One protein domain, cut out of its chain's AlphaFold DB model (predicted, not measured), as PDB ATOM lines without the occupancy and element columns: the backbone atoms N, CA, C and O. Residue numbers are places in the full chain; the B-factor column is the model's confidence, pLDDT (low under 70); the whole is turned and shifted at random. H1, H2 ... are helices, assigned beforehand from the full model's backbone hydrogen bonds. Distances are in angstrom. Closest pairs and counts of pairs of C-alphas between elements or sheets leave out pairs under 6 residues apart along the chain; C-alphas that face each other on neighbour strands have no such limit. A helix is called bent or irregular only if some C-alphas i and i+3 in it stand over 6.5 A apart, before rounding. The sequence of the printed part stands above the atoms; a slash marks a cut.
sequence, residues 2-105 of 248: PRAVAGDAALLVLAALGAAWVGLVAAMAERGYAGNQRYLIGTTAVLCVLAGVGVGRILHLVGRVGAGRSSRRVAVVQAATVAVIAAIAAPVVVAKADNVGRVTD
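What this domain is: This is residues 2 to 105 of the 248 residues of an uncharacterized protein of bacterium HR41 (UniProt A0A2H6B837). Three long helices fold back and forth as a loose, flat zigzag, with H2 in the middle, H1 on one side of it and the first arm of H3 on the other. H1 splays away from H2 so that residues 2 to 10 stick out, and at the far end of the zigzag H3 bends and its residues 86 to 105 stick out. The printed part has 104 residues with three named helices, H1, H2, H3 in chain order, and no named strand; the class is all helix. It is loose, with a radius of gyration of the C-alphas of 18.3 A, and spans 57 by 41 by 23 A.

Where its parts are: Find C-alpha 2 at (-29.230, 29.006, 14.728); from there H1, residues 2 to 30, runs 42.4 A. Next look at C-alpha 41 at (-35.654, 0.393, 0.716), where H2, residues 41 to 65, sets out for 36.4 A. H3, residues 71 to 105, was assigned as one helix by its hydrogen bonds but is bent: C-alphas 88 and 91 are 7.2 A apart. Its arm H3a, residues 71 to 88, is 26.0 A long, and H3b, residues 91 to 105, 22.9 A, ending at C-alpha 105 at (-31.439, -9.519, -16.040).

How they stand to each other: Residues 11 to 22 of H1 touch residues 43 to 50 of H2, closest at the C-alphas of Gly 18 and Thr 43, 5.5 A. This helical hairpin has a steep tilt of 43 degrees, opposite ways. Residues 59 to 63 of H2 touch residues 74 to 81 of H3a, closest at the C-alphas of Leu 59 and Gln 78, 6.3 A; this hairpin has a shallow tilt of 26 degrees, opposite ways. H3b stands at a steep tilt of 62 degrees to H3a, and is apart from H1 and H2; H1 and H3a are apart. In H1, H2 and H3a every O i to N i+4 pair is within hydrogen-bond range, in H3b 8 of 11.

The domain as a whole: The C-alphas farthest apart, those of Gly 32 and Ser 70, are 57.6 A apart. The printed part has no cut; the link from H1 to H2 is short, that from H2 to H3 tight. The pLDDT is under 70 at residues 2 to 6 and 67 to 68.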
ATOM      1  N   PRO A   2     -28.229  30.017  14.319       54.31
ATOM      2  CA  PRO A   2     -29.230  29.006  14.728       54.31
ATOM      3  C   PRO A   2     -29.526  27.908  13.681       54.31
ATOM      4  O   PRO A   2     -29.866  26.786  14.041       54.31
ATOM      5  N   ARG A   3     -29.335  28.180  12.380       55.22
ATOM      6  CA  ARG A   3     -29.598  27.203  11.301       55.22
ATOM      7  C   ARG A   3     -28.630  26.011  11.263       55.22
ATOM      8  O   ARG A   3     -29.016  24.949  10.789       55.22
ATOM      9  N   ALA A   4     -27.396  26.172  11.745       57.88
ATOM     10  CA  ALA A   4     -26.389  25.106  11.699       57.88
ATOM     11  C   ALA A   4     -26.659  24.018  12.753       57.88
ATOM     12  O   ALA A   4     -26.643  22.835  12.431       57.88
ATOM     13  N   VAL A   5     -27.014  24.426  13.977       62.00
ATOM     14  CA  VAL A   5     -27.356  23.516  15.085       62.00
ATOM     15  C   VAL A   5     -28.634  22.728  14.780       62.00
ATOM     16  O   VAL A   5     -28.693  21.523  15.014       62.00
ATOM     17  N   ALA A   6     -29.634  23.383  14.180       66.81
ATOM     18  CA  ALA A   6     -30.859  22.719  13.736       66.81
ATOM     19  C   ALA A   6     -30.594  21.655  12.652       66.81
ATOM     20  O   ALA A   6     -31.221  20.598  12.661       66.81
ATOM     21  N   GLY A   7     -29.640  21.907  11.746       75.06
ATOM     22  CA  GLY A   7     -29.238  20.952  10.713       75.06
ATOM     23  C   GLY A   7     -28.547  19.708  11.276       75.06
ATOM     24  O   GLY A   7     -28.839  18.597  10.841       75.06
ATOM     25  N   ASP A   8     -27.675  19.870  12.272       83.94
ATOM     26  CA  ASP A   8     -26.994  18.741  12.917       83.94
ATOM     27  C   ASP A   8     -27.945  17.889  13.758       83.94
ATOM     28  O   ASP A   8     -27.914  16.661  13.664       83.94
ATOM     29  N   ALA A   9     -28.849  18.526  14.505       85.31
ATOM     30  CA  ALA A   9     -29.894  17.821  15.238       85.31
ATOM     31  C   ALA A   9     -30.802  17.016  14.293       85.31
ATOM     32  O   ALA A   9     -31.072  15.845  14.547       85.31
ATOM     33  N   ALA A  10     -31.215  17.603  13.163       87.06
ATOM     34  CA  ALA A  10     -32.042  16.914  12.175       87.06
ATOM     35  C   ALA A  10     -31.343  15.680  11.580       87.06
ATOM     36  O   ALA A  10     -31.961  14.623  11.452       87.06
ATOM     37  N   LEU A  11     -30.050  15.777  11.255       88.69
ATOM     38  CA  LEU A  11     -29.279  14.643  10.736       88.69
ATOM     39  C   LEU A  11     -29.143  13.516  11.765       88.69
ATOM     40  O   LEU A  11     -29.299  12.351  11.405       88.69
ATOM     41  N   LEU A  12     -28.894  13.852  13.034       88.81
ATOM     42  CA  LEU A  12     -28.816  12.869  14.118       88.81
ATOM     43  C   LEU A  12     -30.159  12.177  14.355       88.81
ATOM     44  O   LEU A  12     -30.198  10.957  14.499       88.81
ATOM     45  N   VAL A  13     -31.260  12.929  14.331       92.94
ATOM     46  CA  VAL A  13     -32.612  12.368  14.451       92.94
ATOM     47  C   VAL A  13     -32.909  11.417  13.292       92.94
ATOM     48  O   VAL A  13     -33.368  10.302  13.525       92.94
ATOM     49  N   LEU A  14     -32.602  11.803  12.050       91.25
ATOM     50  CA  LEU A  14     -32.795  10.934  10.884       91.25
ATOM     51  C   LEU A  14     -31.928   9.671  10.950       91.25
ATOM     52  O   LEU A  14     -32.405   8.585  10.618       91.25
ATOM     53  N   ALA A  15     -30.680   9.791  11.410       90.62
ATOM     54  CA  ALA A  15     -29.797   8.645  11.611       90.62
ATOM     55  C   ALA A  15     -30.352   7.690  12.679       90.62
ATOM     56  O   ALA A  15     -30.413   6.483  12.450       90.62
ATOM     57  N   ALA A  16     -30.810   8.229  13.813       92.81
ATOM     58  CA  ALA A  16     -31.396   7.452  14.901       92.81
ATOM     59  C   ALA A  16     -32.691   6.752  14.471       92.81
ATOM     60  O   ALA A  16     -32.850   5.562  14.726       92.81
ATOM     61  N   LEU A  17     -33.582   7.450  13.760       93.81
ATOM     62  CA  LEU A  17     -34.805   6.862  13.204       93.81
ATOM     63  C   LEU A  17     -34.491   5.750  12.200       93.81
ATOM     64  O   LEU A  17     -35.115   4.690  12.241       93.81
ATOM     65  N   GLY A  18     -33.503   5.959  11.327       92.06
ATOM     66  CA  GLY A  18     -33.070   4.942  10.375       92.06
ATOM     67  C   GLY A  18     -32.512   3.695  11.067       92.06
ATOM     68  O   GLY A  18     -32.909   2.578  10.736       92.06
ATOM     69  N   ALA A  19     -31.649   3.876  12.069       92.25
ATOM     70  CA  ALA A  19     -31.102   2.779  12.866       92.25
ATOM     71  C   ALA A  19     -32.194   2.041  13.657       92.25
ATOM     72  O   ALA A  19     -32.242   0.810  13.636       92.25
ATOM     73  N   ALA A  20     -33.111   2.780  14.289       94.75
ATOM     74  CA  ALA A  20     -34.242   2.217  15.019       94.75
ATOM     75  C   ALA A  20     -35.156   1.393  14.101       94.75
ATOM     76  O   ALA A  20     -35.567   0.294  14.469       94.75
ATOM     77  N   TRP A  21     -35.426   1.870  12.882       94.44
ATOM     78  CA  TRP A  21     -36.218   1.131  11.900       94.44
ATOM     79  C   TRP A  21     -35.544  -0.172  11.462       94.44
ATOM     80  O   TRP A  21     -36.192  -1.217  11.421       94.44
ATOM     81  N   VAL A  22     -34.241  -0.134  11.157       92.50
ATOM     82  CA  VAL A  22     -33.470  -1.345  10.825       92.50
ATOM     83  C   VAL A  22     -33.516  -2.337  11.987       92.50
ATOM     84  O   VAL A  22     -33.804  -3.513  11.764       92.50
ATOM     85  N   GLY A  23     -33.303  -1.859  13.216       94.06
ATOM     86  CA  GLY A  23     -33.385  -2.673  14.427       94.06
ATOM     87  C   GLY A  23     -34.764  -3.304  14.623       94.06
ATOM     88  O   GLY A  23     -34.855  -4.495  14.903       94.06
ATOM     89  N   LEU A  24     -35.843  -2.551  14.390       93.38
ATOM     90  CA  LEU A  24     -37.213  -3.062  14.460       93.38
ATOM     91  C   LEU A  24     -37.461  -4.170  13.428       93.38
ATOM     92  O   LEU A  24     -37.988  -5.225  13.776       93.38
ATOM     93  N   VAL A  25     -37.076  -3.959  12.165       93.38
ATOM     94  CA  VAL A  25     -37.245  -4.967  11.104       93.38
ATOM     95  C   VAL A  25     -36.432  -6.228  11.409       93.38
ATOM     96  O   VAL A  25     -36.951  -7.328  11.227       93.38
ATOM     97  N   ALA A  26     -35.201  -6.084  11.909       92.19
ATOM     98  CA  ALA A  26     -34.376  -7.210  12.342       92.19
ATOM     99  C   ALA A  26     -35.038  -7.978  13.499       92.19
ATOM    100  O   ALA A  26     -35.227  -9.188  13.411       92.19
ATOM    101  N   ALA A  27     -35.507  -7.263  14.522       94.38
ATOM    102  CA  ALA A  27     -36.185  -7.838  15.680       94.38
ATOM    103  C   ALA A  27     -37.510  -8.539  15.325       94.38
ATOM    104  O   ALA A  27     -37.895  -9.507  15.983       94.38
ATOM    105  N   MET A  28     -38.233  -8.056  14.308       95.00
ATOM    106  CA  MET A  28     -39.410  -8.740  13.765       95.00
ATOM    107  C   MET A  28     -39.008 -10.001  12.989       95.00
ATOM    108  O   MET A  28     -39.644 -11.042  13.153       95.00
ATOM    109  N   ALA A  29     -37.950  -9.933  12.177       91.25
ATOM    110  CA  ALA A  29     -37.464 -11.073  11.402       91.25
ATOM    111  C   ALA A  29     -36.989 -12.226  12.303       91.25
ATOM    112  O   ALA A  29     -37.354 -13.375  12.066       91.25
ATOM    113  N   GLU A  30     -36.261 -11.919  13.379       93.75
ATOM    114  CA  GLU A  30     -35.838 -12.902  14.390       93.75
ATOM    115  C   GLU A  30     -37.023 -13.550  15.122       93.75
ATOM    116  O   GLU A  30     -36.945 -14.704  15.532       93.75
ATOM    117  N   ARG A  31     -38.156 -12.843  15.233       93.75
ATOM    118  CA  ARG A  31     -39.408 -13.356  15.819       93.75
ATOM    119  C   ARG A  31     -40.310 -14.092  14.820       93.75
ATOM    120  O   ARG A  31     -41.468 -14.359  15.129       93.75
ATOM    121  N   GLY A  32     -39.810 -14.413  13.628       88.19
ATOM    122  CA  GLY A  32     -40.529 -15.211  12.631       88.19
ATOM    123  C   GLY A  32     -41.451 -14.418  11.701       88.19
ATOM    124  O   GLY A  32     -42.152 -15.018  10.884       88.19
ATOM    125  N   TYR A  33     -41.445 -13.083  11.760       89.31
ATOM    126  CA  TYR A  33     -42.112 -12.276  10.738       89.31
ATOM    127  C   TYR A  33     -41.313 -12.304   9.430       89.31
ATOM    128  O   TYR A  33     -40.088 -12.409   9.415       89.31
ATOM    129  N   ALA A  34     -42.002 -12.165   8.297       82.12
ATOM    130  CA  ALA A  34     -41.349 -12.150   6.991       82.12
ATOM    131  C   ALA A  34     -40.422 -10.924   6.845       82.12
ATOM    132  O   ALA A  34     -40.891  -9.820   6.574       82.12
ATOM    133  N   GLY A  35     -39.105 -11.116   6.968       79.62
ATOM    134  CA  GLY A  35     -38.067 -10.090   6.784       79.62
ATOM    135  C   GLY A  35     -37.848  -9.691   5.319       79.62
ATOM    136  O   GLY A  35     -36.768  -9.879   4.762       79.62
ATOM    137  N   ASN A  36     -38.885  -9.184   4.648       85.38
ATOM    138  CA  ASN A  36     -38.794  -8.816   3.237       85.38
ATOM    139  C   ASN A  36     -37.955  -7.536   3.047       85.38
ATOM    140  O   ASN A  36     -38.240  -6.500   3.647       85.38
ATOM    141  N   GLN A  37     -36.969  -7.587   2.143       83.94
ATOM    142  CA  GLN A  37     -36.076  -6.468   1.806       83.94
ATOM    143  C   GLN A  37     -36.816  -5.181   1.418       83.94
ATOM    144  O   GLN A  37     -36.290  -4.086   1.616       83.94
ATOM    145  N   ARG A  38     -38.059  -5.289   0.926       86.62
ATOM    146  CA  ARG A  38     -38.904  -4.132   0.594       86.62
ATOM    147  C   ARG A  38     -39.111  -3.163   1.761       86.62
ATOM    148  O   ARG A  38     -39.297  -1.977   1.522       86.62
ATOM    149  N   TYR A  39     -39.048  -3.643   3.004       89.50
ATOM    150  CA  TYR A  39     -39.229  -2.806   4.194       89.50
ATOM    151  C   TYR A  39     -38.025  -1.917   4.503       89.50
ATOM    152  O   TYR A  39     -38.140  -0.994   5.303       89.50
ATOM    153  N   LEU A  40     -36.874  -2.179   3.879       90.81
ATOM    154  CA  LEU A  40     -35.641  -1.441   4.133       90.81
ATOM    155  C   LEU A  40     -35.313  -0.428   3.036       90.81
ATOM    156  O   LEU A  40     -34.484   0.436   3.277       90.81
ATOM    157  N   ILE A  41     -35.979  -0.468   1.873       89.75
ATOM    158  CA  ILE A  41     -35.654   0.393   0.716       89.75
ATOM    159  C   ILE A  41     -35.623   1.878   1.106       89.75
ATOM    160  O   ILE A  41     -34.632   2.559   0.841       89.75
ATOM    161  N   GLY A  42     -36.680   2.370   1.760       88.12
ATOM    162  CA  GLY A  42     -36.766   3.773   2.174       88.12
ATOM    163  C   GLY A  42     -35.669   4.151   3.171       88.12
ATOM    164  O   GLY A  42     -34.971   5.146   2.991       88.12
ATOM    165  N   THR A  43     -35.457   3.314   4.183       91.38
ATOM    166  CA  THR A  43     -34.452   3.551   5.224       91.38
ATOM    167  C   THR A  43     -33.032   3.509   4.674       91.38
ATOM    168  O   THR A  43     -32.220   4.374   4.993       91.38
ATOM    169  N   THR A  44     -32.727   2.551   3.798       88.88
ATOM    170  CA  THR A  44     -31.428   2.468   3.126       88.88
ATOM    171  C   THR A  44     -31.170   3.709   2.276       88.88
ATOM    172  O   THR A  44     -30.063   4.233   2.325       88.88
ATOM    173  N   ALA A  45     -32.174   4.239   1.569       90.94
ATOM    174  CA  ALA A  45     -32.017   5.474   0.799       90.94
ATOM    175  C   ALA A  45     -31.629   6.670   1.688       90.94
ATOM    176  O   ALA A  45     -30.683   7.392   1.367       90.94
ATOM    177  N   VAL A  46     -32.297   6.846   2.835       90.44
ATOM    178  CA  VAL A  46     -31.958   7.904   3.807       90.44
ATOM    179  C   VAL A  46     -30.538   7.717   4.344       90.44
ATOM    180  O   VAL A  46     -29.751   8.663   4.345       90.44
ATOM    181  N   LEU A  47     -30.172   6.496   4.742       88.88
ATOM    182  CA  LEU A  47     -28.832   6.192   5.249       88.88
ATOM    183  C   LEU A  47     -27.738   6.437   4.199       88.88
ATOM    184  O   LEU A  47     -26.671   6.931   4.552       88.88
ATOM    185  N   CYS A  48     -27.995   6.169   2.914       89.75
ATOM    186  CA  CYS A  48     -27.061   6.490   1.831       89.75
ATOM    187  C   CYS A  48     -26.796   8.000   1.722       89.75
ATOM    188  O   CYS A  48     -25.644   8.409   1.572       89.75
ATOM    189  N   VAL A  49     -27.836   8.834   1.835       91.88
ATOM    190  CA  VAL A  49     -27.683  10.299   1.820       91.88
ATOM    191  C   VAL A  49     -26.900  10.773   3.045       91.88
ATOM    192  O   VAL A  49     -25.949  11.541   2.906       91.88
ATOM    193  N   LEU A  50     -27.248  10.275   4.238       91.31
ATOM    194  CA  LEU A  50     -26.548  10.610   5.483       91.31
ATOM    195  C   LEU A  50     -25.068  10.208   5.436       91.31
ATOM    196  O   LEU A  50     -24.211  10.984   5.858       91.31
ATOM    197  N   ALA A  51     -24.755   9.040   4.868       88.69
ATOM    198  CA  ALA A  51     -23.380   8.597   4.663       88.69
ATOM    199  C   ALA A  51     -22.604   9.563   3.752       88.69
ATOM    200  O   ALA A  51     -21.495   9.968   4.100       88.69
ATOM    201  N   GLY A  52     -23.197  10.004   2.636       89.12
ATOM    202  CA  GLY A  52     -22.587  10.998   1.743       89.12
ATOM    203  C   GLY A  52     -22.305  12.337   2.436       89.12
ATOM    204  O   GLY A  52     -21.207  12.883   2.316       89.12
ATOM    205  N   VAL A  53     -23.259  12.835   3.232       91.12
ATOM    206  CA  VAL A  53     -23.080  14.048   4.053       91.12
ATOM    207  C   VAL A  53     -21.946  13.865   5.067       91.12
ATOM    208  O   VAL A  53     -21.114  14.760   5.230       91.12
ATOM    209  N   GLY A  54     -21.877  12.704   5.724       88.12
ATOM    210  CA  GLY A  54     -20.815  12.360   6.671       88.12
ATOM    211  C   GLY A  54     -19.426  12.388   6.033       88.12
ATOM    212  O   GLY A  54     -18.527  13.048   6.555       88.12
ATOM    213  N   VAL A  55     -19.263  11.757   4.865       88.06
ATOM    214  CA  VAL A  55     -17.999  11.777   4.105       88.06
ATOM    215  C   VAL A  55     -17.600  13.209   3.741       88.06
ATOM    216  O   VAL A  55     -16.460  13.606   3.984       88.06
ATOM    217  N   GLY A  56     -18.535  14.020   3.234       87.38
ATOM    218  CA  GLY A  56     -18.269  15.423   2.905       87.38
ATOM    219  C   GLY A  56     -17.802  16.242   4.114       87.38
ATOM    220  O   GLY A  56     -16.859  17.026   4.013       87.38
ATOM    221  N   ARG A  57     -18.405  16.016   5.289       89.56
ATOM    222  CA  ARG A  57     -17.998  16.670   6.542       89.56
ATOM    223  C   ARG A  57     -16.609  16.250   6.996       89.56
ATOM    224  O   ARG A  57     -15.829  17.117   7.380       89.56
ATOM    225  N   ILE A  58     -16.283  14.960   6.919       86.50
ATOM    226  CA  ILE A  58     -14.947  14.450   7.255       86.50
ATOM    227  C   ILE A  58     -13.893  15.120   6.366       86.50
ATOM    228  O   ILE A  58     -12.915  15.663   6.876       86.50
ATOM    229  N   LEU A  59     -14.113  15.164   5.048       85.25
ATOM    230  CA  LEU A  59     -13.171  15.779   4.107       85.25
ATOM    231  C   LEU A  59     -13.007  17.289   4.331       85.25
ATOM    232  O   LEU A  59     -11.891  17.809   4.229       85.25
ATOM    233  N   HIS A  60     -14.094  17.985   4.678       87.19
ATOM    234  CA  HIS A  60     -14.063  19.410   5.022       87.19
ATOM    235  C   HIS A  60     -13.294  19.679   6.319       87.19
ATOM    236  O   HIS A  60     -12.495  20.614   6.389       87.19
ATOM    237  N   LEU A  61     -13.491  18.841   7.343       86.31
ATOM    238  CA  LEU A  61     -12.754  18.924   8.605       86.31
ATOM    239  C   LEU A  61     -11.256  18.688   8.391       86.31
ATOM    240  O   LEU A  61     -10.450  19.481   8.871       86.31
ATOM    241  N   VAL A  62     -10.885  17.671   7.606       83.38
ATOM    242  CA  VAL A  62      -9.485  17.416   7.219       83.38
ATOM    243  C   VAL A  62      -8.878  18.635   6.514       83.38
ATOM    244  O   VAL A  62      -7.763  19.042   6.842       83.38
ATOM    245  N   GLY A  63      -9.621  19.263   5.596       81.31
ATOM    246  CA  GLY A  63      -9.184  20.479   4.905       81.31
ATOM    247  C   GLY A  63      -8.974  21.669   5.849       81.31
ATOM    248  O   GLY A  63      -7.957  22.353   5.761       81.31
ATOM    249  N   ARG A  64      -9.890  21.886   6.803       84.81
ATOM    250  CA  ARG A  64      -9.787  22.974   7.792       84.81
ATOM    251  C   ARG A  64      -8.642  22.783   8.781       84.81
ATOM    252  O   ARG A  64      -7.897  23.726   9.022       84.81
ATOM    253  N   VAL A  65      -8.468  21.579   9.322       81.06
ATOM    254  CA  VAL A  65      -7.342  21.254  10.220       81.06
ATOM    255  C   VAL A  65      -6.001  21.366   9.477       81.06
ATOM    256  O   VAL A  65      -4.963  21.670  10.068       81.06
ATOM    257  N   GLY A  66      -6.018  21.158   8.160       73.12
ATOM    258  CA  GLY A  66      -4.873  21.321   7.274       73.12
ATOM    259  C   GLY A  66      -4.579  22.754   6.818       73.12
ATOM    260  O   GLY A  66      -3.531  22.954   6.213       73.12
ATOM    261  N   ALA A  67      -5.431  23.746   7.107       69.50
ATOM    262  CA  ALA A  67      -5.359  25.089   6.514       69.50
ATOM    263  C   ALA A  67      -4.074  25.885   6.839       69.50
ATOM    264  O   ALA A  67      -3.758  26.839   6.139       69.50
ATOM    265  N   GLY A  68      -3.307  25.476   7.858       68.25
ATOM    266  CA  GLY A  68      -1.979  26.027   8.182       68.25
ATOM    267  C   GLY A  68      -0.788  25.205   7.661       68.25
ATOM    268  O   GLY A  68       0.354  25.486   8.013       68.25
ATOM    269  N   ARG A  69      -1.023  24.145   6.878       73.69
ATOM    270  CA  ARG A  69       0.012  23.245   6.337       73.69
ATOM    271  C   ARG A  69       0.122  23.396   4.819       73.69
ATOM    272  O   ARG A  69      -0.814  23.814   4.152       73.69
ATOM    273  N   SER A  70       1.267  22.991   4.259       79.00
ATOM    274  CA  SER A  70       1.476  22.924   2.803       79.00
ATOM    275  C   SER A  70       0.308  22.214   2.102       79.00
ATOM    276  O   SER A  70      -0.051  21.096   2.487       79.00
ATOM    277  N   SER A  71      -0.218  22.825   1.034       80.50
ATOM    278  CA  SER A  71      -1.320  22.295   0.212       80.50
ATOM    279  C   SER A  71      -1.102  20.843  -0.226       80.50
ATOM    280  O   SER A  71      -2.058  20.079  -0.345       80.50
ATOM    281  N   ARG A  72       0.160  20.428  -0.418       82.69
ATOM    282  CA  ARG A  72       0.514  19.057  -0.802       82.69
ATOM    283  C   ARG A  72       0.239  18.051   0.319       82.69
ATOM    284  O   ARG A  72      -0.232  16.955   0.045       82.69
ATOM    285  N   ARG A  73       0.484  18.417   1.586       80.75
ATOM    286  CA  ARG A  73       0.210  17.543   2.743       80.75
ATOM    287  C   ARG A  73      -1.291  17.365   2.964       80.75
ATOM    288  O   ARG A  73      -1.724  16.257   3.249       80.75
ATOM    289  N   VAL A  74      -2.077  18.428   2.787       81.06
ATOM    290  CA  VAL A  74      -3.546  18.362   2.896       81.06
ATOM    291  C   VAL A  74      -4.130  17.440   1.826       81.06
ATOM    292  O   VAL A  74      -4.914  16.554   2.157       81.06
ATOM    293  N   ALA A  75      -3.675  17.577   0.577       82.25
ATOM    294  CA  ALA A  75      -4.102  16.713  -0.522       82.25
ATOM    295  C   ALA A  75      -3.779  15.229  -0.262       82.25
ATOM    296  O   ALA A  75      -4.631  14.372  -0.480       82.25
ATOM    297  N   VAL A  76      -2.587  14.921   0.268       86.62
ATOM    298  CA  VAL A  76      -2.201  13.542   0.626       86.62
ATOM    299  C   VAL A  76      -3.105  12.970   1.721       86.62
ATOM    300  O   VAL A  76      -3.565  11.838   1.594       86.62
ATOM    301  N   VAL A  77      -3.411  13.734   2.775       85.62
ATOM    302  CA  VAL A  77      -4.290  13.262   3.864       85.62
ATOM    303  C   VAL A  77      -5.727  13.069   3.378       85.62
ATOM    304  O   VAL A  77      -6.369  12.083   3.742       85.62
ATOM    305  N   GLN A  78      -6.238  13.959   2.526       84.56
ATOM    306  CA  GLN A  78      -7.559  13.792   1.918       84.56
ATOM    307  C   GLN A  78      -7.614  12.546   1.030       84.56
ATOM    308  O   GLN A  78      -8.531  11.740   1.180       84.56
ATOM    309  N   ALA A  79      -6.612  12.340   0.171       86.44
ATOM    310  CA  ALA A  79      -6.511  11.144  -0.661       86.44
ATOM    311  C   ALA A  79      -6.438   9.862   0.186       86.44
ATOM    312  O   ALA A  79      -7.158   8.906  -0.091       86.44
ATOM    313  N   ALA A  80      -5.643   9.860   1.260       89.81
ATOM    314  CA  ALA A  80      -5.562   8.737   2.192       89.81
ATOM    315  C   ALA A  80      -6.905   8.471   2.892       89.81
ATOM    316  O   ALA A  80      -7.319   7.324   3.018       89.81
ATOM    317  N   THR A  81      -7.626   9.522   3.292       87.88
ATOM    318  CA  THR A  81      -8.952   9.401   3.917       87.88
ATOM    319  C   THR A  81      -9.959   8.764   2.959       87.88
ATOM    320  O   THR A  81     -10.665   7.829   3.333       87.88
ATOM    321  N   VAL A  82      -9.995   9.224   1.703       89.38
ATOM    322  CA  VAL A  82     -10.833   8.622   0.653       89.38
ATOM    323  C   VAL A  82     -10.444   7.162   0.421       89.38
ATOM    324  O   VAL A  82     -11.325   6.311   0.344       89.38
ATOM    325  N   ALA A  83      -9.145   6.855   0.364       91.25
ATOM    326  CA  ALA A  83      -8.657   5.493   0.177       91.25
ATOM    327  C   ALA A  83      -9.079   4.560   1.325       91.25
ATOM    328  O   ALA A  83      -9.521   3.447   1.063       91.25
ATOM    329  N   VAL A  84      -9.019   5.017   2.581       92.44
ATOM    330  CA  VAL A  84      -9.476   4.238   3.746       92.44
ATOM    331  C   VAL A  84     -10.983   3.995   3.690       92.44
ATOM    332  O   VAL A  84     -11.423   2.861   3.868       92.44
ATOM    333  N   ILE A  85     -11.783   5.024   3.391       90.19
ATOM    334  CA  ILE A  85     -13.240   4.875   3.245       90.19
ATOM    335  C   ILE A  85     -13.564   3.876   2.124       90.19
ATOM    336  O   ILE A  85     -14.397   2.987   2.307       90.19
ATOM    337  N   ALA A  86     -12.879   3.987   0.984       89.38
ATOM    338  CA  ALA A  86     -13.039   3.066  -0.135       89.38
ATOM    339  C   ALA A  86     -12.635   1.634   0.245       89.38
ATOM    340  O   ALA A  86     -13.368   0.703  -0.078       89.38
ATOM    341  N   ALA A  87     -11.532   1.451   0.974       91.88
ATOM    342  CA  ALA A  87     -11.074   0.143   1.436       91.88
ATOM    343  C   ALA A  87     -12.077  -0.520   2.395       91.88
ATOM    344  O   ALA A  87     -12.354  -1.708   2.259       91.88
ATOM    345  N   ILE A  88     -12.681   0.247   3.310       91.38
ATOM    346  CA  ILE A  88     -13.728  -0.250   4.220       91.38
ATOM    347  C   ILE A  88     -14.993  -0.642   3.439       91.38
ATOM    348  O   ILE A  88     -15.615  -1.662   3.732       91.38
ATOM    349  N   ALA A  89     -15.379   0.147   2.432       89.94
ATOM    350  CA  ALA A  89     -16.559  -0.129   1.613       89.94
ATOM    351  C   ALA A  89     -16.343  -1.255   0.581       89.94
ATOM    352  O   ALA A  89     -17.315  -1.874   0.136       89.94
ATOM    353  N   ALA A  90     -15.092  -1.533   0.200       90.31
ATOM    354  CA  ALA A  90     -14.746  -2.413  -0.913       90.31
ATOM    355  C   ALA A  90     -15.365  -3.821  -0.827       90.31
ATOM    356  O   ALA A  90     -15.955  -4.234  -1.824       90.31
ATOM    357  N   PRO A  91     -15.347  -4.548   0.311       86.25
ATOM    358  CA  PRO A  91     -15.921  -5.895   0.374       86.25
ATOM    359  C   PRO A  91     -17.418  -5.919   0.042       86.25
ATOM    360  O   PRO A  91     -17.890  -6.794  -0.683       86.25
ATOM    361  N   VAL A  92     -18.167  -4.921   0.524       85.94
ATOM    362  CA  VAL A  92     -19.608  -4.798   0.260       85.94
ATOM    363  C   VAL A  92     -19.855  -4.435  -1.201       85.94
ATOM    364  O   VAL A  92     -20.736  -5.013  -1.836       85.94
ATOM    365  N   VAL A  93     -19.074  -3.498  -1.744       85.69
ATOM    366  CA  VAL A  93     -19.192  -3.063  -3.141       85.69
ATOM    367  C   VAL A  93     -18.879  -4.212  -4.093       85.69
ATOM    368  O   VAL A  93     -19.677  -4.471  -4.989       85.69
ATOM    369  N   VAL A  94     -17.787  -4.946  -3.873       85.88
ATOM    370  CA  VAL A  94     -17.391  -6.098  -4.698       85.88
ATOM    371  C   VAL A  94     -18.451  -7.197  -4.629       85.88
ATOM    372  O   VAL A  94     -18.970  -7.608  -5.664       85.88
ATOM    373  N   ALA A  95     -18.891  -7.580  -3.426       82.25
ATOM    374  CA  ALA A  95     -19.946  -8.583  -3.262       82.25
ATOM    375  C   ALA A  95     -21.275  -8.178  -3.935       82.25
ATOM    376  O   ALA A  95     -22.094  -9.029  -4.300       82.25
ATOM    377  N   LYS A  96     -21.538  -6.875  -4.095       82.38
ATOM    378  CA  LYS A  96     -22.724  -6.366  -4.797       82.38
ATOM    379  C   LYS A  96     -22.511  -6.177  -6.294       82.38
ATOM    380  O   LYS A  96     -23.483  -6.360  -7.023       82.38
ATOM    381  N   ALA A  97     -21.301  -5.876  -6.756       83.12
ATOM    382  CA  ALA A  97     -20.978  -5.697  -8.169       83.12
ATOM    383  C   ALA A  97     -21.316  -6.957  -8.980       83.12
ATOM    384  O   ALA A  97     -22.047  -6.871  -9.968       83.12
ATOM    385  N   ASP A  98     -20.942  -8.136  -8.477       76.50
ATOM    386  CA  ASP A  98     -21.273  -9.426  -9.104       76.50
ATOM    387  C   ASP A  98     -22.788  -9.675  -9.177       76.50
ATOM    388  O   ASP A  98     -23.312 -10.350 -10.068       76.50
ATOM    389  N   ASN A  99     -23.540  -9.078  -8.252       80.50
ATOM    390  CA  ASN A  99     -24.991  -9.165  -8.237       80.50
ATOM    391  C   ASN A  99     -25.665  -8.210  -9.228       80.50
ATOM    392  O   ASN A  99     -26.821  -8.458  -9.574       80.50
ATOM    393  N   VAL A 100     -24.987  -7.164  -9.716       82.38
ATOM    394  CA  VAL A 100     -25.583  -6.169 -10.624       82.38
ATOM    395  C   VAL A 100     -26.052  -6.825 -11.917       82.38
ATOM    396  O   VAL A 100     -27.195  -6.604 -12.312       82.38
ATOM    397  N   GLY A 101     -25.239  -7.679 -12.546       79.69
ATOM    398  CA  GLY A 101     -25.631  -8.378 -13.778       79.69
ATOM    399  C   GLY A 101     -26.878  -9.246 -13.571       79.69
ATOM    400  O   GLY A 101     -27.893  -9.081 -14.250       79.69
ATOM    401  N   ARG A 102     -26.855 -10.087 -12.531       78.50
ATOM    402  CA  ARG A 102     -27.972 -10.971 -12.162       78.50
ATOM    403  C   ARG A 102     -29.252 -10.203 -11.824       78.50
ATOM    404  O   ARG A 102     -30.348 -10.646 -12.170       78.50
ATOM    405  N   VAL A 103     -29.136  -9.077 -11.123       84.38
ATOM    406  CA  VAL A 103     -30.272  -8.201 -10.794       84.38
ATOM    407  C   VAL A 103     -30.798  -7.527 -12.054       84.38
ATOM    408  O   VAL A 103     -32.005  -7.526 -12.275       84.38
ATOM    409  N   THR A 104     -29.915  -7.036 -12.921       87.12
ATOM    410  CA  THR A 104     -30.289  -6.374 -14.176       87.12
ATOM    411  C   THR A 104     -31.098  -7.305 -15.074       87.12
ATOM    412  O   THR A 104     -32.137  -6.906 -15.598       87.12
ATOM    413  N   ASP A 105     -30.697  -8.567 -15.211       87.25
ATOM    414  CA  ASP A 105     -31.439  -9.519 -16.040       87.25
ATOM    415  C   ASP A 105     -32.804  -9.880 -15.455       87.25
ATOM    416  O   ASP A 105     -33.776 -10.031 -16.203       87.25
TER     417      ASP A 105